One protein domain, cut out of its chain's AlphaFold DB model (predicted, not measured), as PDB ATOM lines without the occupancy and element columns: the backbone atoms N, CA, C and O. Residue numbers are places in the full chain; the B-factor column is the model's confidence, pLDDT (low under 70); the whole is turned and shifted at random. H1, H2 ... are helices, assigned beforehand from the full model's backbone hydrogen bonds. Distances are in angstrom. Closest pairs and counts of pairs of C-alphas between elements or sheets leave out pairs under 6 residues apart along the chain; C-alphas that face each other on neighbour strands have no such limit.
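Overview. This is residues 8 to 186 and 202 to 224 of the 700 residues of an uncharacterized protein of Acidobacteria bacterium (UniProt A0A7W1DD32). Short helices are wound back and forth in stacked turns, making an elongated, solenoid-like row with H1 at one end and H13 at the other. After a cut, the last printed stretch returns to the middle of the row, where H14 packs on H5 and H10 and H15 packs on H14. The 202 printed residues include fifteen named helices, H1 to H15 in order, and no named strand: the class is all helix. The whole is compact, with a radius of gyration of the C-alphas of 18.2 A, and spans 60 by 37 by 33 A.

Arrangement. H1, residues 8 to 17, and H3, residues 41 to 51, are close but not clearly touching, with the C-alphas of Ile 16 and Ile 50 closest at 5.6 A. H3 and H2, residues 23 to 39, form a hairpin at a shallow tilt of 20 degrees; the closest C-alphas are those of Ile 33 and Ala 44, 4.9 A. H2 touches H4, residues 57 to 68, with residues 23 to 30 alone, closest at the C-alphas of Val 26 and Gly 58, 6.5 A. H4, H7, residues 92 to 101, and H8, residues 104 to 114, form a bundle, three helices side by side. H8 is the hub, touching five helices: H7; H5, residues 74 to 82; H6, residues 84 to 90, about perpendicular at 74 degrees; H9, residues 117 to 125, only just, with 3 pairs of C-alphas within 8 A; and H10, residues 129 to 142, closest at the C-alphas of Gly 108 and Met 135, 4.3 A. H10 touches H12, residues 160 to 173, with the C-alphas of Thr 133 and Leu 162 closest at 4.8 A. H12 forms hairpins with H11, residues 148 to 156, and H13, residues 176 to 185. H14, residues 212 to 217, touches H5, closest at the C-alphas of Ser 82 and Leu 215, 4.0 A, and H15, residues 221 to 224. Every O i to N i+4 pair is within hydrogen-bond range in H1, H3, H4, H5, H6, H9, H10, H12 and H14; the counts are 11 of 13 in H2, 2 of 6 in H7 with 6 of 7 for O i to N i+3, 6 of 7 in H8, 2 of 5 in H11 with 4 of 6 for O i to N i+3, and 5 of 6 in H13, while H15 is too short for such a pair.

Along the chain. H1 begins at C-alpha 8, (33.674, 106.479, -8.665). H2 is 24.5 A long, H10 20.0 A and H12 19.8 A. H13 ends at C-alpha 185, (21.261, 110.625, 47.386), and H15 at C-alpha 224, (11.662, 96.209, 16.780).

Size, cuts and confidence. The C-alphas farthest apart, of Lys 8 and Ala 184, are 60.3 A apart. Residues 187 to 201 are not printed, and C-alphas 186 and 202 are 14.8 A apart across the cut. The links that are printed whole are tight. Mean pLDDT of the printed part is 90.6; residues 202 to 208 and 222 are under 70.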
ATOM      1  N   LYS A   8      33.085 106.553 -10.014       78.19
ATOM      2  CA  LYS A   8      33.674 106.479  -8.665       78.19
ATOM      3  C   LYS A   8      32.716 106.984  -7.593       78.19
ATOM      4  O   LYS A   8      32.668 106.422  -6.502       78.19
ATOM      5  N   TYR A   9      31.949 108.022  -7.910       78.38
ATOM      6  CA  TYR A   9      30.939 108.569  -7.017       78.38
ATOM      7  C   TYR A   9      29.761 107.607  -6.845       78.38
ATOM      8  O   TYR A   9      29.328 107.363  -5.719       78.38
ATOM      9  N   MET A  10      29.290 107.002  -7.939       77.06
ATOM     10  CA  MET A  10      28.217 106.005  -7.898       77.06
ATOM     11  C   MET A  10      28.624 104.760  -7.104       77.06
ATOM     12  O   MET A  10      27.858 104.295  -6.262       77.06
ATOM     13  N   LEU A  11      29.851 104.264  -7.299       78.88
ATOM     14  CA  LEU A  11      30.402 103.158  -6.511       78.88
ATOM     15  C   LEU A  11      30.541 103.529  -5.031       78.88
ATOM     16  O   LEU A  11      30.138 102.753  -4.172       78.88
ATOM     17  N   GLY A  12      31.059 104.720  -4.720       81.12
ATOM     18  CA  GLY A  12      31.148 105.208  -3.341       81.12
ATOM     19  C   GLY A  12      29.776 105.314  -2.672       81.12
ATOM     20  O   GLY A  12      29.604 104.842  -1.554       81.12
ATOM     21  N   SER A  13      28.786 105.856  -3.381       81.94
ATOM     22  CA  SER A  13      27.406 105.966  -2.896       81.94
ATOM     23  C   SER A  13      26.786 104.589  -2.652       81.94
ATOM     24  O   SER A  13      26.191 104.370  -1.602       81.94
ATOM     25  N   HIS A  14      26.997 103.638  -3.570       82.25
ATOM     26  CA  HIS A  14      26.518 102.264  -3.423       82.25
ATOM     27  C   HIS A  14      27.148 101.549  -2.218       82.25
ATOM     28  O   HIS A  14      26.445 100.881  -1.465       82.25
ATOM     29  N   LEU A  15      28.454 101.735  -1.987       83.25
ATOM     30  CA  LEU A  15      29.158 101.177  -0.826       83.25
ATOM     31  C   LEU A  15      28.668 101.764   0.503       83.25
ATOM     32  O   LEU A  15      28.609 101.048   1.500       83.25
ATOM     33  N   ILE A  16      28.318 103.052   0.518       85.56
ATOM     34  CA  ILE A  16      27.757 103.730   1.695       85.56
ATOM     35  C   ILE A  16      26.347 103.209   2.013       85.56
ATOM     36  O   ILE A  16      26.002 103.097   3.187       85.56
ATOM     37  N   SER A  17      25.546 102.887   0.992       83.12
ATOM     38  CA  SER A  17      24.168 102.405   1.163       83.12
ATOM     39  C   SER A  17      24.034 100.891   1.354       83.12
ATOM     40  O   SER A  17      22.951 100.422   1.691       83.12
ATOM     41  N   ALA A  18      25.083 100.112   1.082       86.50
ATOM     42  CA  ALA A  18      25.034  98.656   1.185       86.50
ATOM     43  C   ALA A  18      25.021  98.192   2.650       86.50
ATOM     44  O   ALA A  18      25.798  98.686   3.464       86.50
ATOM     45  N   SER A  19      24.182  97.204   2.971       83.38
ATOM     46  CA  SER A  19      24.204  96.480   4.252       83.38
ATOM     47  C   SER A  19      24.926  95.134   4.146       83.38
ATOM     48  O   SER A  19      25.552  94.692   5.106       83.38
ATOM     49  N   GLU A  20      24.881  94.494   2.977       87.12
ATOM     50  CA  GLU A  20      25.559  93.232   2.682       87.12
ATOM     51  C   GLU A  20      26.640  93.452   1.623       87.12
ATOM     52  O   GLU A  20      26.396  94.023   0.559       87.12
ATOM     53  N   VAL A  21      27.853  92.994   1.918       90.31
ATOM     54  CA  VAL A  21      29.014  93.079   1.029       90.31
ATOM     55  C   VAL A  21      29.794  91.768   1.074       90.31
ATOM     56  O   VAL A  21      29.666  90.993   2.018       90.31
ATOM     57  N   SER A  22      30.622  91.506   0.064       91.00
ATOM     58  CA  SER A  22      31.433  90.287   0.038       91.00
ATOM     59  C   SER A  22      32.562  90.317   1.074       91.00
ATOM     60  O   SER A  22      33.191  91.354   1.301       91.00
ATOM     61  N   ASP A  23      32.901  89.152   1.632       89.88
ATOM     62  CA  ASP A  23      34.013  89.010   2.584       89.88
ATOM     63  C   ASP A  23      35.350  89.500   2.009       89.88
ATOM     64  O   ASP A  23      36.162  90.093   2.720       89.88
ATOM     65  N   ALA A  24      35.569  89.314   0.703       91.31
ATOM     66  CA  ALA A  24      36.766  89.795   0.014       91.31
ATOM     67  C   ALA A  24      36.878  91.329   0.045       91.31
ATOM     68  O   ALA A  24      37.969  91.868   0.236       91.31
ATOM     69  N   LEU A  25      35.754  92.038  -0.106       91.19
ATOM     70  CA  LEU A  25      35.723  93.495  -0.021       91.19
ATOM     71  C   LEU A  25      35.938  93.973   1.419       91.19
ATOM     72  O   LEU A  25      36.697  94.919   1.635       91.19
ATOM     73  N   VAL A  26      35.320  93.303   2.397       93.44
ATOM     74  CA  VAL A  26      35.548  93.575   3.826       93.44
ATOM     75  C   VAL A  26      37.033  93.432   4.154       93.44
ATOM     76  O   VAL A  26      37.621  94.362   4.701       93.44
ATOM     77  N   ALA A  27      37.663  92.320   3.765       92.62
ATOM     78  CA  ALA A  27      39.081  92.069   4.012       92.62
ATOM     79  C   ALA A  27      39.985  93.145   3.383       92.62
ATOM     80  O   ALA A  27      40.833  93.713   4.075       92.62
ATOM     81  N   ALA A  28      39.751  93.489   2.111       92.62
ATOM     82  CA  ALA A  28      40.510  94.528   1.417       92.62
ATOM     83  C   ALA A  28      40.375  95.899   2.101       92.62
ATOM     84  O   ALA A  28      41.348  96.648   2.221       92.62
ATOM     85  N   LEU A  29      39.176  96.235   2.589       92.50
ATOM     86  CA  LEU A  29      38.950  97.506   3.266       92.50
ATOM     87  C   LEU A  29      39.567  97.534   4.672       92.50
ATOM     88  O   LEU A  29      40.125  98.558   5.061       92.50
ATOM     89  N   VAL A  30      39.546  96.419   5.410       93.38
ATOM     90  CA  VAL A  30      40.232  96.278   6.710       93.38
ATOM     91  C   VAL A  30      41.742  96.464   6.563       93.38
ATOM     92  O   VAL A  30      42.357  97.182   7.363       93.38
ATOM     93  N   GLU A  31      42.349  95.840   5.552       93.44
ATOM     94  CA  GLU A  31      43.769  96.014   5.238       93.44
ATOM     95  C   GLU A  31      44.057  97.485   4.932       93.44
ATOM     96  O   GLU A  31      44.917  98.104   5.566       93.44
ATOM     97  N   ARG A  32      43.237  98.097   4.070       93.88
ATOM     98  CA  ARG A  32      43.376  99.507   3.712       93.88
ATOM     99  C   ARG A  32      43.234 100.450   4.907       93.88
ATOM    100  O   ARG A  32      44.009 101.396   5.030       93.88
ATOM    101  N   ILE A  33      42.279 100.206   5.801       94.00
ATOM    102  CA  ILE A  33      42.115 100.969   7.048       94.00
ATOM    103  C   ILE A  33      43.375 100.856   7.908       94.00
ATOM    104  O   ILE A  33      43.848 101.858   8.440       94.00
ATOM    105  N   THR A  34      43.949  99.656   8.005       92.31
ATOM    106  CA  THR A  34      45.161  99.404   8.794       92.31
ATOM    107  C   THR A  34      46.359 100.189   8.242       92.31
ATOM    108  O   THR A  34      47.112 100.783   9.011       92.31
ATOM    109  N   GLU A  35      46.505 100.279   6.916       94.06
ATOM    110  CA  GLU A  35      47.529 101.130   6.292       94.06
ATOM    111  C   GLU A  35      47.289 102.628   6.531       94.06
ATOM    112  O   GLU A  35      48.230 103.394   6.766       94.06
ATOM    113  N   LEU A  36      46.032 103.064   6.418       94.56
ATOM    114  CA  LEU A  36      45.652 104.474   6.503       94.56
ATOM    115  C   LEU A  36      45.654 105.005   7.936       94.56
ATOM    116  O   LEU A  36      45.795 106.210   8.109       94.56
ATOM    117  N   ASP A  37      45.571 104.147   8.949       90.19
ATOM    118  CA  ASP A  37      45.597 104.548  10.360       90.19
ATOM    119  C   ASP A  37      46.813 105.404  10.727       90.19
ATOM    120  O   ASP A  37      46.715 106.282  11.579       90.19
ATOM    121  N   THR A  38      47.954 105.165  10.081       92.06
ATOM    122  CA  THR A  38      49.180 105.946  10.301       92.06
ATOM    123  C   THR A  38      49.354 107.071   9.282       92.06
ATOM    124  O   THR A  38      49.926 108.109   9.603       92.06
ATOM    125  N   LYS A  39      48.857 106.883   8.052       94.81
ATOM    126  CA  LYS A  39      49.094 107.797   6.923       94.81
ATOM    127  C   LYS A  39      48.033 108.891   6.794       94.81
ATOM    128  O   LYS A  39      48.368 110.029   6.488       94.81
ATOM    129  N   GLN A  40      46.759 108.537   6.959       95.38
ATOM    130  CA  GLN A  40      45.598 109.421   6.814       95.38
ATOM    131  C   GLN A  40      44.482 109.025   7.805       95.38
ATOM    132  O   GLN A  40      43.446 108.488   7.393       95.38
ATOM    133  N   PRO A  41      44.650 109.314   9.111       92.44
ATOM    134  CA  PRO A  41      43.685 108.923  10.143       92.44
ATOM    135  C   PRO A  41      42.230 109.362   9.874       92.44
ATOM    136  O   PRO A  41      41.326 108.552  10.090       92.44
ATOM    137  N   PRO A  42      41.953 110.577   9.344       93.44
ATOM    138  CA  PRO A  42      40.581 110.978   9.026       93.44
ATOM    139  C   PRO A  42      39.912 110.095   7.966       93.44
ATOM    140  O   PRO A  42      38.724 109.799   8.073       93.44
ATOM    141  N   LEU A  43      40.671 109.636   6.963       92.31
ATOM    142  CA  LEU A  43      40.148 108.745   5.927       92.31
ATOM    143  C   LEU A  43      39.893 107.344   6.490       92.31
ATOM    144  O   LEU A  43      38.848 106.760   6.217       92.31
ATOM    145  N   ALA A  44      40.800 106.827   7.323       92.81
ATOM    146  CA  ALA A  44      40.597 105.552   8.010       92.81
ATOM    147  C   ALA A  44      39.336 105.578   8.895       92.81
ATOM    148  O   ALA A  44      38.569 104.618   8.909       92.81
ATOM    149  N   LEU A  45      39.083 106.689   9.597       91.25
ATOM    150  CA  LEU A  45      37.863 106.883  10.385       91.25
ATOM    151  C   LEU A  45      36.601 106.939   9.509       91.25
ATOM    152  O   LEU A  45      35.592 106.331   9.858       91.25
ATOM    153  N   ALA A  46      36.649 107.627   8.364       90.88
ATOM    154  CA  ALA A  46      35.525 107.667   7.428       90.88
ATOM    155  C   ALA A  46      35.179 106.265   6.892       90.88
ATOM    156  O   ALA A  46      34.011 105.887   6.880       90.88
ATOM    157  N   LEU A  47      36.189 105.466   6.528       91.75
ATOM    158  CA  LEU A  47      35.990 104.087   6.074       91.75
ATOM    159  C   LEU A  47      35.408 103.187   7.173       91.75
ATOM    160  O   LEU A  47      34.510 102.398   6.891       91.75
ATOM    161  N   ARG A  48      35.842 103.346   8.432       92.69
ATOM    162  CA  ARG A  48      35.227 102.645   9.573       92.69
ATOM    163  C   ARG A  48      33.742 102.954   9.704       92.69
ATOM    164  O   ARG A  48      32.954 102.031   9.859       92.69
ATOM    165  N   ARG A  49      33.354 104.229   9.610       90.94
ATOM    166  CA  ARG A  49      31.943 104.645   9.699       90.94
ATOM    167  C   ARG A  49      31.083 104.052   8.586       90.94
ATOM    168  O   ARG A  49      29.937 103.715   8.840       90.94
ATOM    169  N   ILE A  50      31.637 103.879   7.386       90.56
ATOM    170  CA  ILE A  50      30.950 103.173   6.293       90.56
ATOM    171  C   ILE A  50      30.755 101.699   6.664       90.56
ATOM    172  O   ILE A  50      29.635 101.197   6.639       90.56
ATOM    173  N   MET A  51      31.830 101.025   7.089       92.69
ATOM    174  CA  MET A  51      31.781  99.611   7.473       92.69
ATOM    175  C   MET A  51      30.860  99.329   8.665       92.69
ATOM    176  O   MET A  51      30.347  98.220   8.785       92.69
ATOM    177  N   GLN A  52      30.610 100.304   9.542       91.31
ATOM    178  CA  GLN A  52      29.654 100.148  10.640       91.31
ATOM    179  C   GLN A  52      28.238  99.826  10.149       91.31
ATOM    180  O   GLN A  52      27.507  99.181  10.887       91.31
ATOM    181  N   ASN A  53      27.847 100.172   8.921       90.00
ATOM    182  CA  ASN A  53      26.530  99.805   8.383       90.00
ATOM    183  C   ASN A  53      26.501  98.400   7.750       90.00
ATOM    184  O   ASN A  53      25.430  97.890   7.434       90.00
ATOM    185  N   TRP A  54      27.661  97.758   7.579       93.06
ATOM    186  CA  TRP A  54      27.779  96.453   6.926       93.06
ATOM    187  C   TRP A  54      27.583  95.295   7.907       93.06
ATOM    188  O   TRP A  54      27.940  95.394   9.082       93.06
ATOM    189  N   GLN A  55      27.060  94.171   7.434       89.88
ATOM    190  CA  GLN A  55      26.911  92.939   8.210       89.88
ATOM    191  C   GLN A  55      28.084  91.974   7.967       89.88
ATOM    192  O   GLN A  55      28.806  92.088   6.977       89.88
ATOM    193  N   GLY A  56      28.275  91.016   8.880       91.12
ATOM    194  CA  GLY A  56      29.222  89.908   8.714       91.12
ATOM    195  C   GLY A  56      30.358  89.855   9.741       91.12
ATOM    196  O   GLY A  56      30.754  90.852  10.351       91.12
ATOM    197  N   ALA A  57      30.919  88.654   9.911       91.31
ATOM    198  CA  ALA A  57      31.910  88.354  10.946       91.31
ATOM    199  C   ALA A  57      33.205  89.175  10.803       91.31
ATOM    200  O   ALA A  57      33.760  89.619  11.807       91.31
ATOM    201  N   GLY A  58      33.667  89.436   9.572       91.75
ATOM    202  CA  GLY A  58      34.868  90.246   9.328       91.75
ATOM    203  C   GLY A  58      34.724  91.701   9.795       91.75
ATOM    204  O   GLY A  58      35.669  92.277  10.338       91.75
ATOM    205  N   VAL A  59      33.522  92.276   9.661       93.75
ATOM    206  CA  VAL A  59      33.198  93.621  10.162       93.75
ATOM    207  C   VAL A  59      33.200  93.624  11.691       93.75
ATOM    208  O   VAL A  59      33.813  94.497  12.307       93.75
ATOM    209  N   ASN A  60      32.589  92.610  12.311       94.75
ATOM    210  CA  ASN A  60      32.599  92.437  13.765       94.75
ATOM    211  C   ASN A  60      34.025  92.320  14.314       94.75
ATOM    212  O   ASN A  60      34.361  92.991  15.288       94.75
ATOM    213  N   THR A  61      34.890  91.545  13.655       94.50
ATOM    214  CA  THR A  61      36.299  91.395  14.042       94.50
ATOM    215  C   THR A  61      37.053  92.724  13.981       94.50
ATOM    216  O   THR A  61      37.814  93.034  14.899       94.50
ATOM    217  N   LEU A  62      36.820  93.552  12.953       94.19
ATOM    218  CA  LEU A  62      37.389  94.904  12.893       94.19
ATOM    219  C   LEU A  62      36.927  95.755  14.083       94.19
ATOM    220  O   LEU A  62      37.764  96.374  14.739       94.19
ATOM    221  N   MET A  63      35.625  95.765  14.379       95.44
ATOM    222  CA  MET A  63      35.064  96.556  15.480       95.44
ATOM    223  C   MET A  63      35.575  96.087  16.849       95.44
ATOM    224  O   MET A  63      35.938  96.920  17.676       95.44
ATOM    225  N   LEU A  64      35.675  94.773  17.082       95.69
ATOM    226  CA  LEU A  64      36.260  94.201  18.301       95.69
ATOM    227  C   LEU A  64      37.749  94.563  18.430       95.69
ATOM    228  O   LEU A  64      38.205  94.961  19.502       95.69
ATOM    229  N   ARG A  65      38.510  94.511  17.331       93.44
ATOM    230  CA  ARG A  65      39.915  94.951  17.296       93.44
ATOM    231  C   ARG A  65      40.049  96.442  17.606       93.44
ATOM    232  O   ARG A  65      40.929  96.835  18.369       93.44
ATOM    233  N   ASP A  66      39.202  97.277  17.014       93.69
ATOM    234  CA  ASP A  66      39.200  98.716  17.274       93.69
ATOM    235  C   ASP A  66      38.805  99.009  18.726       93.69
ATOM    236  O   ASP A  66      39.430  99.855  19.362       93.69
ATOM    237  N   LEU A  67      37.854  98.264  19.292       94.75
ATOM    238  CA  LEU A  67      37.494  98.340  20.706       94.75
ATOM    239  C   LEU A  67      38.687  97.995  21.608       94.75
ATOM    240  O   LEU A  67      39.037  98.790  22.480       94.75
ATOM    241  N   LYS A  68      39.366  96.869  21.353       94.69
ATOM    242  CA  LYS A  68      40.584  96.464  22.077       94.69
ATOM    243  C   LYS A  68      41.643  97.567  22.065       94.69
ATOM    244  O   LYS A  68      42.236  97.873  23.097       94.69
ATOM    245  N   ASN A  69      41.816  98.219  20.918       91.44
ATOM    246  CA  ASN A  69      42.821  99.260  20.703       91.44
ATOM    247  C   ASN A  69      42.362 100.684  21.079       91.44
ATOM    248  O   ASN A  69      43.103 101.631  20.822       91.44
ATOM    249  N   GLY A  70      41.161 100.865  21.645       90.44
ATOM    250  CA  GLY A  70      40.650 102.183  22.049       90.44
ATOM    251  C   GLY A  70      40.282 103.113  20.884       90.44
ATOM    252  O   GLY A  70      40.295 104.330  21.039       90.44
ATOM    253  N   LYS A  71      39.982 102.550  19.708       90.88
ATOM    254  CA  LYS A  71      39.601 103.264  18.475       90.88
ATOM    255  C   LYS A  71      38.103 103.190  18.156       90.88
ATOM    256  O   LYS A  71      37.662 103.843  17.213       90.88
ATOM    257  N   ALA A  72      37.335 102.380  18.886       91.81
ATOM    258  CA  ALA A  72      35.895 102.256  18.678       91.81
ATOM    259  C   ALA A  72      35.160 103.534  19.110       91.81
ATOM    260  O   ALA A  72      35.382 104.045  20.207       91.81
ATOM    261  N   ASP A  73      34.267 104.029  18.254       90.56
ATOM    262  CA  ASP A  73      33.332 105.097  18.604       90.56
ATOM    263  C   ASP A  73      32.030 104.529  19.199       90.56
ATOM    264  O   ASP A  73      31.827 103.315  19.287       90.56
ATOM    265  N   ILE A  74      31.128 105.419  19.623       88.69
ATOM    266  CA  ILE A  74      29.872 105.024  20.272       88.69
ATOM    267  C   ILE A  74      28.977 104.167  19.366       88.69
ATOM    268  O   ILE A  74      28.320 103.258  19.861       88.69
ATOM    269  N   ASN A  75      28.990 104.398  18.050       90.75
ATOM    270  CA  ASN A  75      28.210 103.610  17.097       90.75
ATOM    271  C   ASN A  75      28.736 102.180  17.002       90.75
ATOM    272  O   ASN A  75      27.947 101.241  17.073       90.75
ATOM    273  N   ALA A  76      30.056 102.004  16.916       93.31
ATOM    274  CA  ALA A  76      30.663 100.679  16.947       93.31
ATOM    275  C   ALA A  76      30.338  99.937  18.255       93.31
ATOM    276  O   ALA A  76      29.994  98.759  18.221       93.31
ATOM    277  N   ILE A  77      30.396 100.622  19.404       94.19
ATOM    278  CA  ILE A  77      30.080 100.019  20.709       94.19
ATOM    279  C   ILE A  77      28.608  99.597  20.779       94.19
ATOM    280  O   ILE A  77      28.320  98.455  21.132       94.19
ATOM    281  N   VAL A  78      27.674 100.486  20.429       93.00
ATOM    282  CA  VAL A  78      26.231 100.194  20.469       93.00
ATOM    283  C   VAL A  78      25.871  99.068  19.499       93.00
ATOM    284  O   VAL A  78      25.123  98.169  19.879       93.00
ATOM    285  N   LYS A  79      26.468  99.046  18.302       94.12
ATOM    286  CA  LYS A  79      26.301  97.942  17.352       94.12
ATOM    287  C   LYS A  79      26.839  96.617  17.892       94.12
ATOM    288  O   LYS A  79      26.177  95.593  17.793       94.12
ATOM    289  N   LEU A  80      28.029  96.599  18.495       96.38
ATOM    290  CA  LEU A  80      28.545  95.373  19.117       96.38
ATOM    291  C   LEU A  80      27.609  94.880  20.233       96.38
ATOM    292  O   LEU A  80      27.361  93.680  20.336       96.38
ATOM    293  N   LEU A  81      27.046  95.791  21.036       95.94
ATOM    294  CA  LEU A  81      26.062  95.445  22.066       95.94
ATOM    295  C   LEU A  81      24.752  94.905  21.473       95.94
ATOM    296  O   LEU A  81      24.177  93.988  22.061       95.94
ATOM    297  N   SER A  82      24.278  95.415  20.329       93.88
ATOM    298  CA  SER A  82      23.088  94.866  19.656       93.88
ATOM    299  C   SER A  82      23.349  93.461  19.098       93.88
ATOM    300  O   SER A  82      22.482  92.592  19.171       93.88
ATOM    301  N   LEU A  83      24.585  93.190  18.665       95.12
ATOM    302  CA  LEU A  83      25.039  91.889  18.160       95.12
ATOM    303  C   LEU A  83      25.526  90.919  19.250       95.12
ATOM    304  O   LEU A  83      25.968  89.814  18.935       95.12
ATOM    305  N   ARG A  84      25.455  91.280  20.538       95.56
ATOM    306  CA  ARG A  84      26.077  90.518  21.642       95.56
ATOM    307  C   ARG A  84      25.730  89.026  21.659       95.56
ATOM    308  O   ARG A  84      26.605  88.204  21.916       95.56
ATOM    309  N   LYS A  85      24.480  88.662  21.348       94.19
ATOM    310  CA  LYS A  85      24.046  87.258  21.275       94.19
ATOM    311  C   LYS A  85      24.798  86.505  20.175       94.19
ATOM    312  O   LYS A  85      25.391  85.466  20.448       94.19
ATOM    313  N   GLU A  86      24.835  87.068  18.969       94.00
ATOM    314  CA  GLU A  86      25.561  86.490  17.837       94.00
ATOM    315  C   GLU A  86      27.064  86.390  18.123       94.00
ATOM    316  O   GLU A  86      27.678  85.362  17.844       94.00
ATOM    317  N   LEU A  87      27.655  87.422  18.730       96.12
ATOM    318  CA  LEU A  87      29.074  87.421  19.081       96.12
ATOM    319  C   LEU A  87      29.419  86.302  20.071       96.12
ATOM    320  O   LEU A  87      30.436  85.637  19.898       96.12
ATOM    321  N   ARG A  88      28.569  86.031  21.071       94.75
ATOM    322  CA  ARG A  88      28.770  84.896  21.991       94.75
ATOM    323  C   ARG A  88      28.650  83.542  21.302       94.75
ATOM    324  O   ARG A  88      29.373  82.618  21.658       94.75
ATOM    325  N   GLU A  89      27.738  83.421  20.346       94.12
ATOM    326  CA  GLU A  89      27.479  82.160  19.650       94.12
ATOM    327  C   GLU A  89      28.543  81.854  18.587       94.12
ATOM    328  O   GLU A  89      28.935  80.699  18.436       94.12
ATOM    329  N   LYS A  90      29.028  82.874  17.867       95.38
ATOM    330  CA  LYS A  90      29.857  82.692  16.663       95.38
ATOM    331  C   LYS A  90      31.289  83.219  16.772       95.38
ATOM    332  O   LYS A  90      32.135  82.770  16.009       95.38
ATOM    333  N   GLN A  91      31.566  84.171  17.665       95.44
ATOM    334  CA  GLN A  91      32.853  84.892  17.747       95.44
ATOM    335  C   GLN A  91      33.321  85.074  19.202       95.44
ATOM    336  O   GLN A  91      33.893  86.100  19.577       95.44
ATOM    337  N   SER A  92      33.028  84.098  20.070       93.19
ATOM    338  CA  SER A  92      33.292  84.233  21.506       93.19
ATOM    339  C   SER A  92      34.780  84.375  21.809       93.19
ATOM    340  O   SER A  92      35.140  85.180  22.666       93.19
ATOM    341  N   SER A  93      35.648  83.656  21.088       93.38
ATOM    342  CA  SER A  93      37.109  83.748  21.213       93.38
ATOM    343  C   SER A  93      37.627  85.174  21.043       93.38
ATOM    344  O   SER A  93      38.462  85.631  21.822       93.38
ATOM    345  N   GLU A  94      37.101  85.897  20.062       93.94
ATOM    346  CA  GLU A  94      37.468  87.269  19.743       93.94
ATOM    347  C   GLU A  94      36.993  88.236  20.831       93.94
ATOM    348  O   GLU A  94      37.707  89.173  21.184       93.94
ATOM    349  N   VAL A  95      35.819  87.984  21.422       93.62
ATOM    350  CA  VAL A  95      35.332  88.760  22.570       93.62
ATOM    351  C   VAL A  95      36.167  88.476  23.828       93.62
ATOM    352  O   VAL A  95      36.499  89.406  24.563       93.62
ATOM    353  N   TYR A  96      36.574  87.223  24.071       92.69
ATOM    354  CA  TYR A  96      37.484  86.866  25.171       92.69
ATOM    355  C   TYR A  96      38.851  87.555  25.034       92.69
ATOM    356  O   TYR A  96      39.423  87.995  26.036       92.69
ATOM    357  N   ASP A  97      39.360  87.704  23.807       92.75
ATOM    358  CA  ASP A  97      40.643  88.361  23.535       92.75
ATOM    359  C   ASP A  97      40.651  89.866  23.879       92.75
ATOM    360  O   ASP A  97      41.716  90.459  24.083       92.75
ATOM    361  N   LEU A  98      39.485  90.500  24.056       91.94
ATOM    362  CA  LEU A  98      39.401  91.878  24.560       91.94
ATOM    363  C   LEU A  98      40.011  92.031  25.964       91.94
ATOM    364  O   LEU A  98      40.477  93.115  26.317       91.94
ATOM    365  N   ARG A  99      40.062  90.953  26.759       86.50
ATOM    366  CA  ARG A  99      40.602  90.970  28.130       86.50
ATOM    367  C   ARG A  99      42.118  91.085  28.189       86.50
ATOM    368  O   ARG A  99      42.654  91.565  29.183       86.50
ATOM    369  N   SER A 100      42.815  90.624  27.152       83.12
ATOM    370  CA  SER A 100      44.280  90.522  27.142       83.12
ATOM    371  C   SER A 100      44.978  91.843  26.791       83.12
ATOM    372  O   SER A 100      46.184  91.969  26.974       83.12
ATOM    373  N   GLY A 101      44.235  92.845  26.300       70.81
ATOM    374  CA  GLY A 101      44.795  94.084  25.744       70.81
ATOM    375  C   GLY A 101      45.164  95.179  26.750       70.81
ATOM    376  O   GLY A 101      45.644  96.226  26.330       70.81
ATOM    377  N   GLY A 102      44.904  94.996  28.048       80.00
ATOM    378  CA  GLY A 102      45.187  96.002  29.086       80.00
ATOM    379  C   GLY A 102      44.337  97.282  29.018       80.00
ATOM    380  O   GLY A 102      44.502  98.155  29.865       80.00
ATOM    381  N   ASN A 103      43.422  97.395  28.049       91.00
ATOM    382  CA  ASN A 103      42.518  98.529  27.874       91.00
ATOM    383  C   ASN A 103      41.306  98.416  28.828       91.00
ATOM    384  O   ASN A 103      40.466  97.525  28.643       91.00
ATOM    385  N   PRO A 104      41.166  99.317  29.820       92.50
ATOM    386  CA  PRO A 104      40.087  99.255  30.803       92.50
ATOM    387  C   PRO A 104      38.683  99.392  30.203       92.50
ATOM    388  O   PRO A 104      37.758  98.727  30.678       92.50
ATOM    389  N   THR A 105      38.524 100.219  29.166       93.06
ATOM    390  CA  THR A 105      37.259 100.405  28.441       93.06
ATOM    391  C   THR A 105      36.845  99.116  27.730       93.06
ATOM    392  O   THR A 105      35.707  98.664  27.878       93.06
ATOM    393  N   ALA A 106      37.778  98.474  27.018       94.81
ATOM    394  CA  ALA A 106      37.514  97.210  26.326       94.81
ATOM    395  C   ALA A 106      37.105  96.098  27.303       94.81
ATOM    396  O   ALA A 106      36.166  95.359  27.022       94.81
ATOM    397  N   LEU A 107      37.753  96.028  28.474       93.81
ATOM    398  CA  LEU A 107      37.409  95.071  29.527       93.81
ATOM    399  C   LEU A 107      35.966  95.255  30.034       93.81
ATOM    400  O   LEU A 107      35.241  94.273  30.183       93.81
ATOM    401  N   GLY A 108      35.541  96.502  30.268       94.75
ATOM    402  CA  GLY A 108      34.179  96.815  30.713       94.75
ATOM    403  C   GLY A 108      33.105  96.427  29.691       94.75
ATOM    404  O   GLY A 108      32.076  95.854  30.052       94.75
ATOM    405  N   ILE A 109      33.370  96.688  28.408       95.81
ATOM    406  CA  ILE A 109      32.451  96.360  27.306       95.81
ATOM    407  C   ILE A 109      32.411  94.851  27.063       95.81
ATOM    408  O   ILE A 109      31.327  94.299  26.883       95.81
ATOM    409  N   ALA A 110      33.558  94.167  27.117       95.62
ATOM    410  CA  ALA A 110      33.644  92.720  26.927       95.62
ATOM    411  C   ALA A 110      32.729  91.953  27.892       95.62
ATOM    412  O   ALA A 110      32.014  91.052  27.460       95.62
ATOM    413  N   ALA A 111      32.677  92.361  29.164       95.00
ATOM    414  CA  ALA A 111      31.775  91.754  30.143       95.00
ATOM    415  C   ALA A 111      30.295  91.868  29.730       95.00
ATOM    416  O   ALA A 111      29.532  90.918  29.898       95.00
ATOM    417  N   CYS A 112      29.900  92.997  29.128       96.44
ATOM    418  CA  CYS A 112      28.536  93.225  28.645       96.44
ATOM    419  C   CYS A 112      28.228  92.456  27.353       96.44
ATOM    420  O   CYS A 112      27.112  91.974  27.179       96.44
ATOM    421  N   LEU A 113      29.208  92.295  26.460       96.69
ATOM    422  CA  LEU A 113      29.062  91.452  25.269       96.69
ATOM    423  C   LEU A 113      28.874  89.976  25.656       96.69
ATOM    424  O   LEU A 113      28.058  89.269  25.063       96.69
ATOM    425  N   LEU A 114      29.593  89.526  26.686       94.94
ATOM    426  CA  LEU A 114      29.553  88.147  27.174       94.94
ATOM    427  C   LEU A 114      28.387  87.850  28.123       94.94
ATOM    428  O   LEU A 114      28.067  86.680  28.310       94.94
ATOM    429  N   GLU A 115      27.746  88.873  28.696       92.94
ATOM    430  CA  GLU A 115      26.662  88.743  29.683       92.94
ATOM    431  C   GLU A 115      27.014  87.817  30.864       92.94
ATOM    432  O   GLU A 115      26.183  87.057  31.362       92.94
ATOM    433  N   ASN A 116      28.266  87.874  31.325       88.62
ATOM    434  CA  ASN A 116      28.771  86.990  32.372       88.62
ATOM    435  C   ASN A 116      28.769  87.667  33.752       88.62
ATOM    436  O   ASN A 116      29.578  88.555  34.029       88.62
ATOM    437  N   ASN A 117      27.927  87.168  34.660       90.12
ATOM    438  CA  ASN A 117      27.811  87.677  36.031       90.12
ATOM    439  C   ASN A 117      29.128  87.638  36.820       90.12
ATOM    440  O   ASN A 117      29.407  88.562  37.584       90.12
ATOM    441  N   ASN A 118      29.972  86.623  36.606       91.81
ATOM    442  CA  ASN A 118      31.257  86.525  37.303       91.81
ATOM    443  C   ASN A 118      32.216  87.652  36.882       91.81
ATOM    444  O   ASN A 118      33.032  88.113  37.679       91.81
ATOM    445  N   GLU A 119      32.119  88.115  35.634       91.62
ATOM    446  CA  GLU A 119      32.935  89.225  35.134       91.62
ATOM    447  C   GLU A 119      32.437  90.568  35.636       91.62
ATOM    448  O   GLU A 119      33.247  91.405  36.029       91.62
ATOM    449  N   TYR A 120      31.119  90.756  35.689       95.50
ATOM    450  CA  TYR A 120      30.532  91.916  36.346       95.50
ATOM    451  C   TYR A 120      31.008  92.033  37.795       95.50
ATOM    452  O   TYR A 120      31.460  93.099  38.214       95.50
ATOM    453  N   ASP A 121      30.990  90.921  38.529       94.81
ATOM    454  CA  ASP A 121      31.482  90.856  39.901       94.81
ATOM    455  C   ASP A 121      32.971  91.192  40.018       94.81
ATOM    456  O   ASP A 121      33.351  91.978  40.890       94.81
ATOM    457  N   ALA A 122      33.805  90.633  39.140       94.38
ATOM    458  CA  ALA A 122      35.240  90.902  39.126       94.38
ATOM    459  C   ALA A 122      35.548  92.376  38.814       94.38
ATOM    460  O   ALA A 122      36.419  92.974  39.447       94.38
ATOM    461  N   ILE A 123      34.817  92.989  37.876       95.94
ATOM    462  CA  ILE A 123      34.987  94.402  37.513       95.94
ATOM    463  C   ILE A 123      34.526  95.317  38.651       95.94
ATOM    464  O   ILE A 123      35.242  96.259  38.993       95.94
ATOM    465  N   LEU A 124      33.371  95.040  39.268       96.81
ATOM    466  CA  LEU A 124      32.859  95.824  40.398       96.81
ATOM    467  C   LEU A 124      33.794  95.762  41.613       96.81
ATOM    468  O   LEU A 124      33.991  96.787  42.266       96.81
ATOM    469  N   ALA A 125      34.411  94.604  41.872       94.75
ATOM    470  CA  ALA A 125      35.402  94.428  42.936       94.75
ATOM    471  C   ALA A 125      36.790  95.006  42.595       94.75
ATOM    472  O   ALA A 125      37.607  95.220  43.488       94.75
ATOM    473  N   GLY A 126      37.079  95.253  41.314       93.06
ATOM    474  CA  GLY A 126      38.356  95.800  40.859       93.06
ATOM    475  C   GLY A 126      38.560  97.281  41.208       93.06
ATOM    476  O   GLY A 126      37.663  97.967  41.691       93.06
ATOM    477  N   ASN A 127      39.746  97.817  40.900       92.38
ATOM    478  CA  ASN A 127      40.099  99.221  41.185       92.38
ATOM    479  C   ASN A 127      39.953 100.164  39.975       92.38
ATOM    480  O   ASN A 127      40.112 101.376  40.105       92.38
ATOM    481  N   SER A 128      39.660  99.629  38.787       95.44
ATOM    482  CA  SER A 128      39.566 100.419  37.556       95.44
ATOM    483  C   SER A 128      38.248 101.192  37.487       95.44
ATOM    484  O   SER A 128      37.207 100.638  37.128       95.44
ATOM    485  N   ALA A 129      38.287 102.489  37.806       96.50
ATOM    486  CA  ALA A 129      37.109 103.347  37.712       96.50
ATOM    487  C   ALA A 129      36.560 103.431  36.276       96.50
ATOM    488  O   ALA A 129      35.347 103.460  36.081       96.50
ATOM    489  N   GLU A 130      37.443 103.416  35.276       95.81
ATOM    490  CA  GLU A 130      37.079 103.435  33.857       95.81
ATOM    491  C   GLU A 130      36.320 102.163  33.456       95.81
ATOM    492  O   GLU A 130      35.213 102.257  32.927       95.81
ATOM    493  N   SER A 131      36.840 100.976  33.799       95.88
ATOM    494  CA  SER A 131      36.168  99.704  33.493       95.88
ATOM    495  C   SER A 131      34.790  99.617  34.141       95.88
ATOM    496  O   SER A 131      33.840  99.200  33.484       95.88
ATOM    497  N   LYS A 132      34.661 100.046  35.406       97.88
ATOM    498  CA  LYS A 132      33.366 100.083  36.098       97.88
ATOM    499  C   LYS A 132      32.394 101.048  35.432       97.88
ATOM    500  O   LYS A 132      31.249 100.684  35.209       97.88
ATOM    501  N   THR A 133      32.851 102.253  35.093       97.31
ATOM    502  CA  THR A 133      32.016 103.290  34.469       97.31
ATOM    503  C   THR A 133      31.420 102.792  33.159       97.31
ATOM    504  O   THR A 133      30.207 102.861  32.962       97.31
ATOM    505  N   VAL A 134      32.267 102.261  32.274       95.25
ATOM    506  CA  VAL A 134      31.826 101.781  30.963       95.25
ATOM    507  C   VAL A 134      30.944 100.542  31.110       95.25
ATOM    508  O   VAL A 134      29.893 100.478  30.479       95.25
ATOM    509  N   MET A 135      31.307  99.602  31.990       97.12
ATOM    510  CA  MET A 135      30.487  98.419  32.266       97.12
ATOM    511  C   MET A 135      29.093  98.808  32.774       97.12
ATOM    512  O   MET A 135      28.111  98.316  32.236       97.12
ATOM    513  N   LEU A 136      28.977  99.741  33.726       97.25
ATOM    514  CA  LEU A 136      27.686 100.223  34.238       97.25
ATOM    515  C   LEU A 136      26.849 100.909  33.149       97.25
ATOM    516  O   LEU A 136      25.643 100.674  33.054       97.25
ATOM    517  N   GLY A 137      27.486 101.717  32.295       93.19
ATOM    518  CA  GLY A 137      26.828 102.346  31.150       93.19
ATOM    519  C   GLY A 137      26.285 101.321  30.149       93.19
ATOM    520  O   GLY A 137      25.122 101.400  29.751       93.19
ATOM    521  N   CYS A 138      27.091 100.326  29.781       94.12
ATOM    522  CA  CYS A 138      26.672  99.243  28.895       94.12
ATOM    523  C   CYS A 138      25.598  98.359  29.544       94.12
ATOM    524  O   CYS A 138      24.583  98.090  28.909       94.12
ATOM    525  N   ALA A 139      25.762  97.980  30.814       95.38
ATOM    526  CA  ALA A 139      24.803  97.187  31.579       95.38
ATOM    527  C   ALA A 139      23.427  97.862  31.655       95.38
ATOM    528  O   ALA A 139      22.409  97.189  31.504       95.38
ATOM    529  N   ARG A 140      23.385  99.192  31.808       91.62
ATOM    530  CA  ARG A 140      22.152  99.990  31.735       91.62
ATOM    531  C   ARG A 140      21.469  99.880  30.371       91.62
ATOM    532  O   ARG A 140      20.252  99.728  30.316       91.62
ATOM    533  N   LEU A 141      22.235  99.938  29.281       88.62
ATOM    534  CA  LEU A 141      21.711  99.833  27.915       88.62
ATOM    535  C   LEU A 141      21.127  98.445  27.617       88.62
ATOM    536  O   LEU A 141      20.039  98.355  27.056       88.62
ATOM    537  N   ILE A 142      21.822  97.379  28.025       91.38
ATOM    538  CA  ILE A 142      21.390  95.991  27.781       91.38
ATOM    539  C   ILE A 142      20.499  95.415  28.890       91.38
ATOM    540  O   ILE A 142      20.129  94.248  28.823       91.38
ATOM    541  N   ARG A 143      20.173  96.205  29.923       88.94
ATOM    542  CA  ARG A 143      19.405  95.774  31.108       88.94
ATOM    543  C   ARG A 143      20.023  94.576  31.838       88.94
ATOM    544  O   ARG A 143      19.312  93.715  32.357       88.94
ATOM    545  N   ALA A 144      21.353  94.521  31.896       93.19
ATOM    546  CA  ALA A 144      22.054  93.474  32.625       93.19
ATOM    547  C   ALA A 144      21.773  93.583  34.128       93.19
ATOM    548  O   ALA A 144      21.771  94.678  34.695       93.19
ATOM    549  N   ARG A 145      21.570  92.437  34.783       93.19
ATOM    550  CA  ARG A 145      21.365  92.352  36.234       93.19
ATOM    551  C   ARG A 145      22.715  92.333  36.945       93.19
ATOM    552  O   ARG A 145      23.475  91.382  36.798       93.19
ATOM    553  N   LEU A 146      22.995  93.373  37.719       96.56
ATOM    554  CA  LEU A 146      24.191  93.513  38.541       96.56
ATOM    555  C   LEU A 146      23.814  93.434  40.026       96.56
ATOM    556  O   LEU A 146      22.696  93.799  40.395       96.56
ATOM    557  N   PRO A 147      24.731  93.020  40.915       95.81
ATOM    558  CA  PRO A 147      24.475  93.054  42.350       95.81
ATOM    559  C   PRO A 147      24.345  94.497  42.854       95.81
ATOM    560  O   PRO A 147      25.336  95.225  42.941       95.81
ATOM    561  N   ILE A 148      23.125  94.890  43.234       96.56
ATOM    562  CA  ILE A 148      22.752  96.263  43.623       96.56
ATOM    563  C   ILE A 148      23.710  96.843  44.666       96.56
ATOM    564  O   ILE A 148      24.226  97.942  44.486       96.56
ATOM    565  N   ARG A 149      24.025  96.080  45.720       96.00
ATOM    566  CA  ARG A 149      24.927  96.531  46.793       96.00
ATOM    567  C   ARG A 149      26.332  96.869  46.297       96.00
ATOM    568  O   ARG A 149      26.866  97.906  46.671       96.00
ATOM    569  N   LYS A 150      26.899  96.051  45.404       96.88
ATOM    570  CA  LYS A 150      28.224  96.312  44.820       96.88
ATOM    571  C   LYS A 150      28.204  97.515  43.883       96.88
ATOM    572  O   LYS A 150      29.184  98.247  43.799       96.88
ATOM    573  N   VAL A 151      27.098  97.744  43.174       97.75
ATOM    574  CA  VAL A 151      26.942  98.975  42.389       97.75
ATOM    575  C   VAL A 151      26.869 100.184  43.323       97.75
ATOM    576  O   VAL A 151      27.581 101.160  43.095       97.75
ATOM    577  N   ALA A 152      26.096 100.089  44.408       97.38
ATOM    578  CA  ALA A 152      25.901 101.152  45.392       97.38
ATOM    579  C   ALA A 152      27.205 101.616  46.061       97.38
ATOM    580  O   ALA A 152      27.368 102.808  46.315       97.38
ATOM    581  N   GLU A 153      28.170 100.717  46.280       96.75
ATOM    582  CA  GLU A 153      29.510 101.067  46.783       96.75
ATOM    583  C   GLU A 153      30.207 102.135  45.917       96.75
ATOM    584  O   GLU A 153      30.983 102.949  46.420       96.75
ATOM    585  N   ASN A 154      29.893 102.195  44.617       97.56
ATOM    586  CA  ASN A 154      30.478 103.163  43.689       97.56
ATOM    587  C   ASN A 154      29.813 104.549  43.743       97.56
ATOM    588  O   ASN A 154      30.366 105.495  43.183       97.56
ATOM    589  N   LEU A 155      28.686 104.713  44.449       96.69
ATOM    590  CA  LEU A 155      28.042 106.020  44.648       96.69
ATOM    591  C   LEU A 155      28.921 106.982  45.461       96.69
ATOM    592  O   LEU A 155      28.858 108.193  45.274       96.69
ATOM    593  N   SER A 156      29.790 106.447  46.323       94.56
ATOM    594  CA  SER A 156      30.743 107.229  47.127       94.56
ATOM    595  C   SER A 156      32.121 107.381  46.466       94.56
ATOM    596  O   SER A 156      33.084 107.785  47.117       94.56
ATOM    597  N   SER A 157      32.251 107.030  45.182       96.00
ATOM    598  CA  SER A 157      33.517 107.129  44.453       96.00
ATOM    599  C   SER A 157      33.999 108.584  44.335       96.00
ATOM    600  O   SER A 157      33.199 109.479  44.064       96.00
ATOM    601  N   PRO A 158      35.317 108.854  44.435       94.69
ATOM    602  CA  PRO A 158      35.865 110.173  44.109       94.69
ATOM    603  C   PRO A 158      35.779 110.491  42.603       94.69
ATOM    604  O   PRO A 158      35.880 111.652  42.203       94.69
ATOM    605  N   ASN A 159      35.600 109.477  41.749       97.00
ATOM    606  CA  ASN A 159      35.395 109.668  40.318       97.00
ATOM    607  C   ASN A 159      33.916 109.968  40.034       97.00
ATOM    608  O   ASN A 159      33.082 109.064  40.028       97.00
ATOM    609  N   LYS A 160      33.618 111.235  39.719       95.19
ATOM    610  CA  LYS A 160      32.258 111.723  39.442       95.19
ATOM    611  C   LYS A 160      31.549 110.981  38.307       95.19
ATOM    612  O   LYS A 160      30.338 110.805  38.369       95.19
ATOM    613  N   LEU A 161      32.282 110.561  37.273       94.50
ATOM    614  CA  LEU A 161      31.692 109.847  36.141       94.50
ATOM    615  C   LEU A 161      31.273 108.429  36.546       94.50
ATOM    616  O   LEU A 161      30.209 107.973  36.139       94.50
ATOM    617  N   LEU A 162      32.064 107.771  37.398       97.44
ATOM    618  CA  LEU A 162      31.703 106.479  37.976       97.44
ATOM    619  C   LEU A 162      30.493 106.599  38.913       97.44
ATOM    620  O   LEU A 162      29.574 105.794  38.806       97.44
ATOM    621  N   THR A 163      30.467 107.612  39.785       96.69
ATOM    622  CA  THR A 163      29.308 107.893  40.650       96.69
ATOM    623  C   THR A 163      28.040 108.073  39.822       96.69
ATOM    624  O   THR A 163      27.042 107.403  40.075       96.69
ATOM    625  N   LEU A 164      28.107 108.905  38.777       94.00
ATOM    626  CA  LEU A 164      26.988 109.125  37.868       94.00
ATOM    627  C   LEU A 164      26.579 107.830  37.151       94.00
ATOM    628  O   LEU A 164      25.392 107.537  37.055       94.00
ATOM    629  N   ALA A 165      27.530 107.033  36.658       95.00
ATOM    630  CA  ALA A 165      27.222 105.765  35.998       95.00
ATOM    631  C   ALA A 165      26.532 104.766  36.944       95.00
ATOM    632  O   ALA A 165      25.581 104.102  36.534       95.00
ATOM    633  N   ALA A 166      26.970 104.691  38.205       97.50
ATOM    634  CA  ALA A 166      26.356 103.846  39.227       97.50
ATOM    635  C   ALA A 166      24.932 104.304  39.559       97.50
ATOM    636  O   ALA A 166      24.011 103.490  39.553       97.50
ATOM    637  N   GLU A 167      24.729 105.605  39.766       95.56
ATOM    638  CA  GLU A 167      23.406 106.187  40.002       95.56
ATOM    639  C   GLU A 167      22.460 105.927  38.821       95.56
ATOM    640  O   GLU A 167      21.368 105.399  39.010       95.56
ATOM    641  N   ARG A 168      22.895 106.204  37.583       93.25
ATOM    642  CA  ARG A 168      22.088 105.973  36.372       93.25
ATOM    643  C   ARG A 168      21.767 104.503  36.139       93.25
ATOM    644  O   ARG A 168      20.704 104.199  35.594       93.25
ATOM    645  N   TYR A 169      22.672 103.600  36.511       95.44
ATOM    646  CA  TYR A 169      22.390 102.171  36.494       95.44
ATOM    647  C   TYR A 169      21.283 101.832  37.499       95.44
ATOM    648  O   TYR A 169      20.296 101.221  37.099       95.44
ATOM    649  N   LEU A 170      21.396 102.278  38.755       95.94
ATOM    650  CA  LEU A 170      20.401 102.018  39.802       95.94
ATOM    651  C   LEU A 170      19.027 102.613  39.468       95.94
ATOM    652  O   LEU A 170      18.019 101.937  39.640       95.94
ATOM    653  N   GLU A 171      18.981 103.825  38.904       93.06
ATOM    654  CA  GLU A 171      17.747 104.408  38.360       93.06
ATOM    655  C   GLU A 171      17.094 103.480  37.334       93.06
ATOM    656  O   GLU A 171      15.877 103.346  37.316       93.06
ATOM    657  N   SER A 172      17.905 102.857  36.473       90.44
ATOM    658  CA  SER A 172      17.424 102.005  35.388       90.44
ATOM    659  C   SER A 172      17.076 100.579  35.805       90.44
ATOM    660  O   SER A 172      16.286  99.930  35.119       90.44
ATOM    661  N   GLU A 173      17.700 100.091  36.876       92.19
ATOM    662  CA  GLU A 173      17.426  98.793  37.487       92.19
ATOM    663  C   GLU A 173      16.073  98.833  38.207       92.19
ATOM    664  O   GLU A 173      15.278  97.913  38.044       92.19
ATOM    665  N   ASP A 174      15.776  99.955  38.875       92.06
ATOM    666  CA  ASP A 174      14.448 100.333  39.373       92.06
ATOM    667  C   ASP A 174      13.783  99.305  40.309       92.06
ATOM    668  O   ASP A 174      12.568  99.323  40.483       92.06
ATOM    669  N   SER A 175      14.536  98.424  40.972       93.75
ATOM    670  CA  SER A 175      13.995  97.615  42.072       93.75
ATOM    671  C   SER A 175      13.789  98.457  43.342       93.75
ATOM    672  O   SER A 175      14.421  99.505  43.499       93.75
ATOM    673  N   PRO A 176      12.974  98.001  44.315       94.19
ATOM    674  CA  PRO A 176      12.802  98.717  45.581       94.19
ATOM    675  C   PRO A 176      14.114  99.008  46.336       94.19
ATOM    676  O   PRO A 176      14.239 100.064  46.956       94.19
ATOM    677  N   GLU A 177      15.107  98.107  46.274       95.69
ATOM    678  CA  GLU A 177      16.424  98.320  46.901       95.69
ATOM    679  C   GLU A 177      17.212  99.420  46.169       95.69
ATOM    680  O   GLU A 177      17.743 100.325  46.814       95.69
ATOM    681  N   ALA A 178      17.235  99.402  44.832       95.81
ATOM    682  CA  ALA A 178      17.894 100.437  44.036       95.81
ATOM    683  C   ALA A 178      17.214 101.808  44.179       95.81
ATOM    684  O   ALA A 178      17.897 102.819  44.353       95.81
ATOM    685  N   GLN A 179      15.878 101.847  44.188       94.50
ATOM    686  CA  GLN A 179      15.099 103.068  44.407       94.50
ATOM    687  C   GLN A 179      15.452 103.726  45.745       94.50
ATOM    688  O   GLN A 179      15.722 104.925  45.789       94.50
ATOM    689  N   ALA A 180      15.501 102.946  46.832       95.44
ATOM    690  CA  ALA A 180      15.845 103.459  48.157       95.44
ATOM    691  C   ALA A 180      17.251 104.082  48.194       95.44
ATOM    692  O   ALA A 180      17.440 105.143  48.792       95.44
ATOM    693  N   LEU A 181      18.221 103.455  47.523       96.81
ATOM    694  CA  LEU A 181      19.586 103.973  47.407       96.81
ATOM    695  C   LEU A 181      19.638 105.286  46.624       96.81
ATOM    696  O   LEU A 181      20.315 106.217  47.054       96.81
ATOM    697  N   VAL A 182      18.909 105.388  45.509       95.50
ATOM    698  CA  VAL A 182      18.861 106.625  44.719       95.50
ATOM    699  C   VAL A 182      18.160 107.740  45.497       95.50
ATOM    700  O   VAL A 182      18.686 108.846  45.563       95.50
ATOM    701  N   PHE A 183      17.026 107.482  46.151       95.25
ATOM    702  CA  PHE A 183      16.353 108.508  46.959       95.25
ATOM    703  C   PHE A 183      17.220 109.020  48.114       95.25
ATOM    704  O   PHE A 183      17.184 110.212  48.415       95.25
ATOM    705  N   ALA A 184      18.054 108.166  48.717       95.31
ATOM    706  CA  ALA A 184      18.986 108.579  49.765       95.31
ATOM    707  C   ALA A 184      20.044 109.595  49.284       95.31
ATOM    708  O   ALA A 184      20.549 110.366  50.100       95.31
ATOM    709  N   LEU A 185      20.361 109.627  47.983       94.38
ATOM    710  CA  LEU A 185      21.261 110.625  47.386       94.38
ATOM    711  C   LEU A 185      20.578 111.975  47.139       94.38
ATOM    712  O   LEU A 185      21.267 112.987  47.052       94.38
ATOM    713  N   HIS A 186      19.246 111.986  47.041       94.12
ATOM    714  CA  HIS A 186      18.443 113.149  46.648       94.12
ATOM    715  C   HIS A 186      17.380 113.518  47.699       94.12
ATOM    716  O   HIS A 186      16.191 113.648  47.368       94.12
ATOM    717  N   GLY A 202      18.582 112.709  31.327       62.75
ATOM    718  CA  GLY A 202      18.257 114.040  31.870       62.75
ATOM    719  C   GLY A 202      18.046 115.127  30.800       62.75
ATOM    720  O   GLY A 202      17.447 114.862  29.760       62.75
ATOM    721  N   ASP A 203      18.555 116.335  31.062       56.84
ATOM    722  CA  ASP A 203      18.508 117.486  30.141       56.84
ATOM    723  C   ASP A 203      19.660 117.509  29.113       56.84
ATOM    724  O   ASP A 203      19.787 118.457  28.337       56.84
ATOM    725  N   ALA A 204      20.537 116.498  29.097       53.59
ATOM    726  CA  ALA A 204      21.631 116.450  28.134       53.59
ATOM    727  C   ALA A 204      21.100 116.015  26.756       53.59
ATOM    728  O   ALA A 204      20.296 115.080  26.688       53.59
ATOM    729  N   PRO A 205      21.559 116.627  25.645       53.41
ATOM    730  CA  PRO A 205      21.205 116.153  24.316       53.41
ATOM    731  C   PRO A 205      21.648 114.695  24.186       53.41
ATOM    732  O   PRO A 205      22.829 114.375  24.343       53.41
ATOM    733  N   ALA A 206      20.690 113.799  23.954       59.56
ATOM    734  CA  ALA A 206      20.990 112.393  23.757       59.56
ATOM    735  C   ALA A 206      21.892 112.258  22.522       59.56
ATOM    736  O   ALA A 206      21.527 112.681  21.427       59.56
ATOM    737  N   VAL A 207      23.078 111.669  22.688       61.94
ATOM    738  CA  VAL A 207      23.868 111.214  21.541       61.94
ATOM    739  C   VAL A 207      23.175 109.959  21.023       61.94
ATOM    740  O   VAL A 207      23.332 108.877  21.588       61.94
ATOM    741  N   VAL A 208      22.339 110.125  20.001       69.25
ATOM    742  CA  VAL A 208      21.584 109.020  19.411       69.25
ATOM    743  C   VAL A 208      22.517 108.250  18.482       69.25
ATOM    744  O   VAL A 208      22.988 108.779  17.478       69.25
ATOM    745  N   SER A 209      22.825 107.007  18.847       81.44
ATOM    746  CA  SER A 209      23.491 106.080  17.935       81.44
ATOM    747  C   SER A 209      22.501 105.609  16.875       81.44
ATOM    748  O   SER A 209      21.352 105.312  17.203       81.44
ATOM    749  N   ASN A 210      22.973 105.444  15.638       82.88
ATOM    750  CA  ASN A 210      22.177 104.847  14.559       82.88
ATOM    751  C   ASN A 210      21.707 103.427  14.906       82.88
ATOM    752  O   ASN A 210      20.689 102.985  14.389       82.88
ATOM    753  N   PHE A 211      22.424 102.743  15.806       87.56
ATOM    754  CA  PHE A 211      22.168 101.350  16.166       87.56
ATOM    755  C   PHE A 211      21.381 101.180  17.478       87.56
ATOM    756  O   PHE A 211      21.251 100.079  18.016       87.56
ATOM    757  N   LEU A 212      20.870 102.281  18.047       83.81
ATOM    758  CA  LEU A 212      20.138 102.241  19.317       83.81
ATOM    759  C   LEU A 212      18.813 101.470  19.192       83.81
ATOM    760  O   LEU A 212      18.416 100.779  20.129       83.81
ATOM    761  N   GLY A 213      18.170 101.547  18.023       81.12
ATOM    762  CA  GLY A 213      16.966 100.782  17.708       81.12
ATOM    763  C   GLY A 213      17.214  99.273  17.744       81.12
ATOM    764  O   GLY A 213      16.512  98.567  18.467       81.12
ATOM    765  N   GLU A 214      18.248  98.772  17.053       87.06
ATOM    766  CA  GLU A 214      18.537  97.328  17.077       87.06
ATOM    767  C   GLU A 214      19.017  96.872  18.456       87.06
ATOM    768  O   GLU A 214      18.699  95.764  18.889       87.06
ATOM    769  N   LEU A 215      19.740  97.727  19.188       88.62
ATOM    770  CA  LEU A 215      20.108  97.442  20.570       88.62
ATOM    771  C   LEU A 215      18.866  97.227  21.443       88.62
ATOM    772  O   LEU A 215      18.789  96.214  22.133       88.62
ATOM    773  N   PHE A 216      17.886  98.128  21.428       84.44
ATOM    774  CA  PHE A 216      16.692  97.949  22.255       84.44
ATOM    775  C   PHE A 216      15.796  96.817  21.766       84.44
ATOM    776  O   PHE A 216      15.302  96.062  22.605       84.44
ATOM    777  N   ALA A 217      15.681  96.611  20.451       83.56
ATOM    778  CA  ALA A 217      15.023  95.435  19.886       83.56
ATOM    779  C   ALA A 217      15.662  94.133  20.394       83.56
ATOM    780  O   ALA A 217      14.959  93.213  20.786       83.56
ATOM    781  N   SER A 218      16.994  94.083  20.502       87.88
ATOM    782  CA  SER A 218      17.705  92.912  21.031       87.88
ATOM    783  C   SER A 218      17.542  92.693  22.545       87.88
ATOM    784  O   SER A 218      18.013  91.684  23.071       87.88
ATOM    785  N   VAL A 219      16.959  93.646  23.281       85.06
ATOM    786  CA  VAL A 219      16.632  93.520  24.715       85.06
ATOM    787  C   VAL A 219      15.148  93.199  24.902       85.06
ATOM    788  O   VAL A 219      14.797  92.409  25.777       85.06
ATOM    789  N   ASN A 220      14.278  93.810  24.097       77.50
ATOM    790  CA  ASN A 220      12.844  93.563  24.075       77.50
ATOM    791  C   ASN A 220      12.319  93.748  22.644       77.50
ATOM    792  O   ASN A 220      12.317  94.861  22.114       77.50
ATOM    793  N   ASP A 221      11.809  92.661  22.064       75.56
ATOM    794  CA  ASP A 221      11.332  92.601  20.677       75.56
ATOM    795  C   ASP A 221      10.226  93.626  20.367       75.56
ATOM    796  O   ASP A 221      10.047  94.018  19.218       75.56
ATOM    797  N   SER A 222       9.520  94.138  21.384       67.44
ATOM    798  CA  SER A 222       8.512  95.197  21.218       67.44
ATOM    799  C   SER A 222       9.093  96.477  20.602       67.44
ATOM    800  O   SER A 222       8.374  97.203  19.918       67.44
ATOM    801  N   PHE A 223      10.390  96.748  20.801       71.94
ATOM    802  CA  PHE A 223      11.074  97.900  20.201       71.94
ATOM    803  C   PHE A 223      11.391  97.713  18.711       71.94
ATOM    804  O   PHE A 223      11.608  98.705  18.019       71.94
ATOM    805  N   ALA A 224      11.388  96.477  18.194       71.12
ATOM    806  CA  ALA A 224      11.662  96.209  16.780       71.12
ATOM    807  C   ALA A 224      10.595  96.810  15.853       71.12
ATOM    808  O   ALA A 224      10.883  97.154  14.709       71.12
TER     809      ALA A 224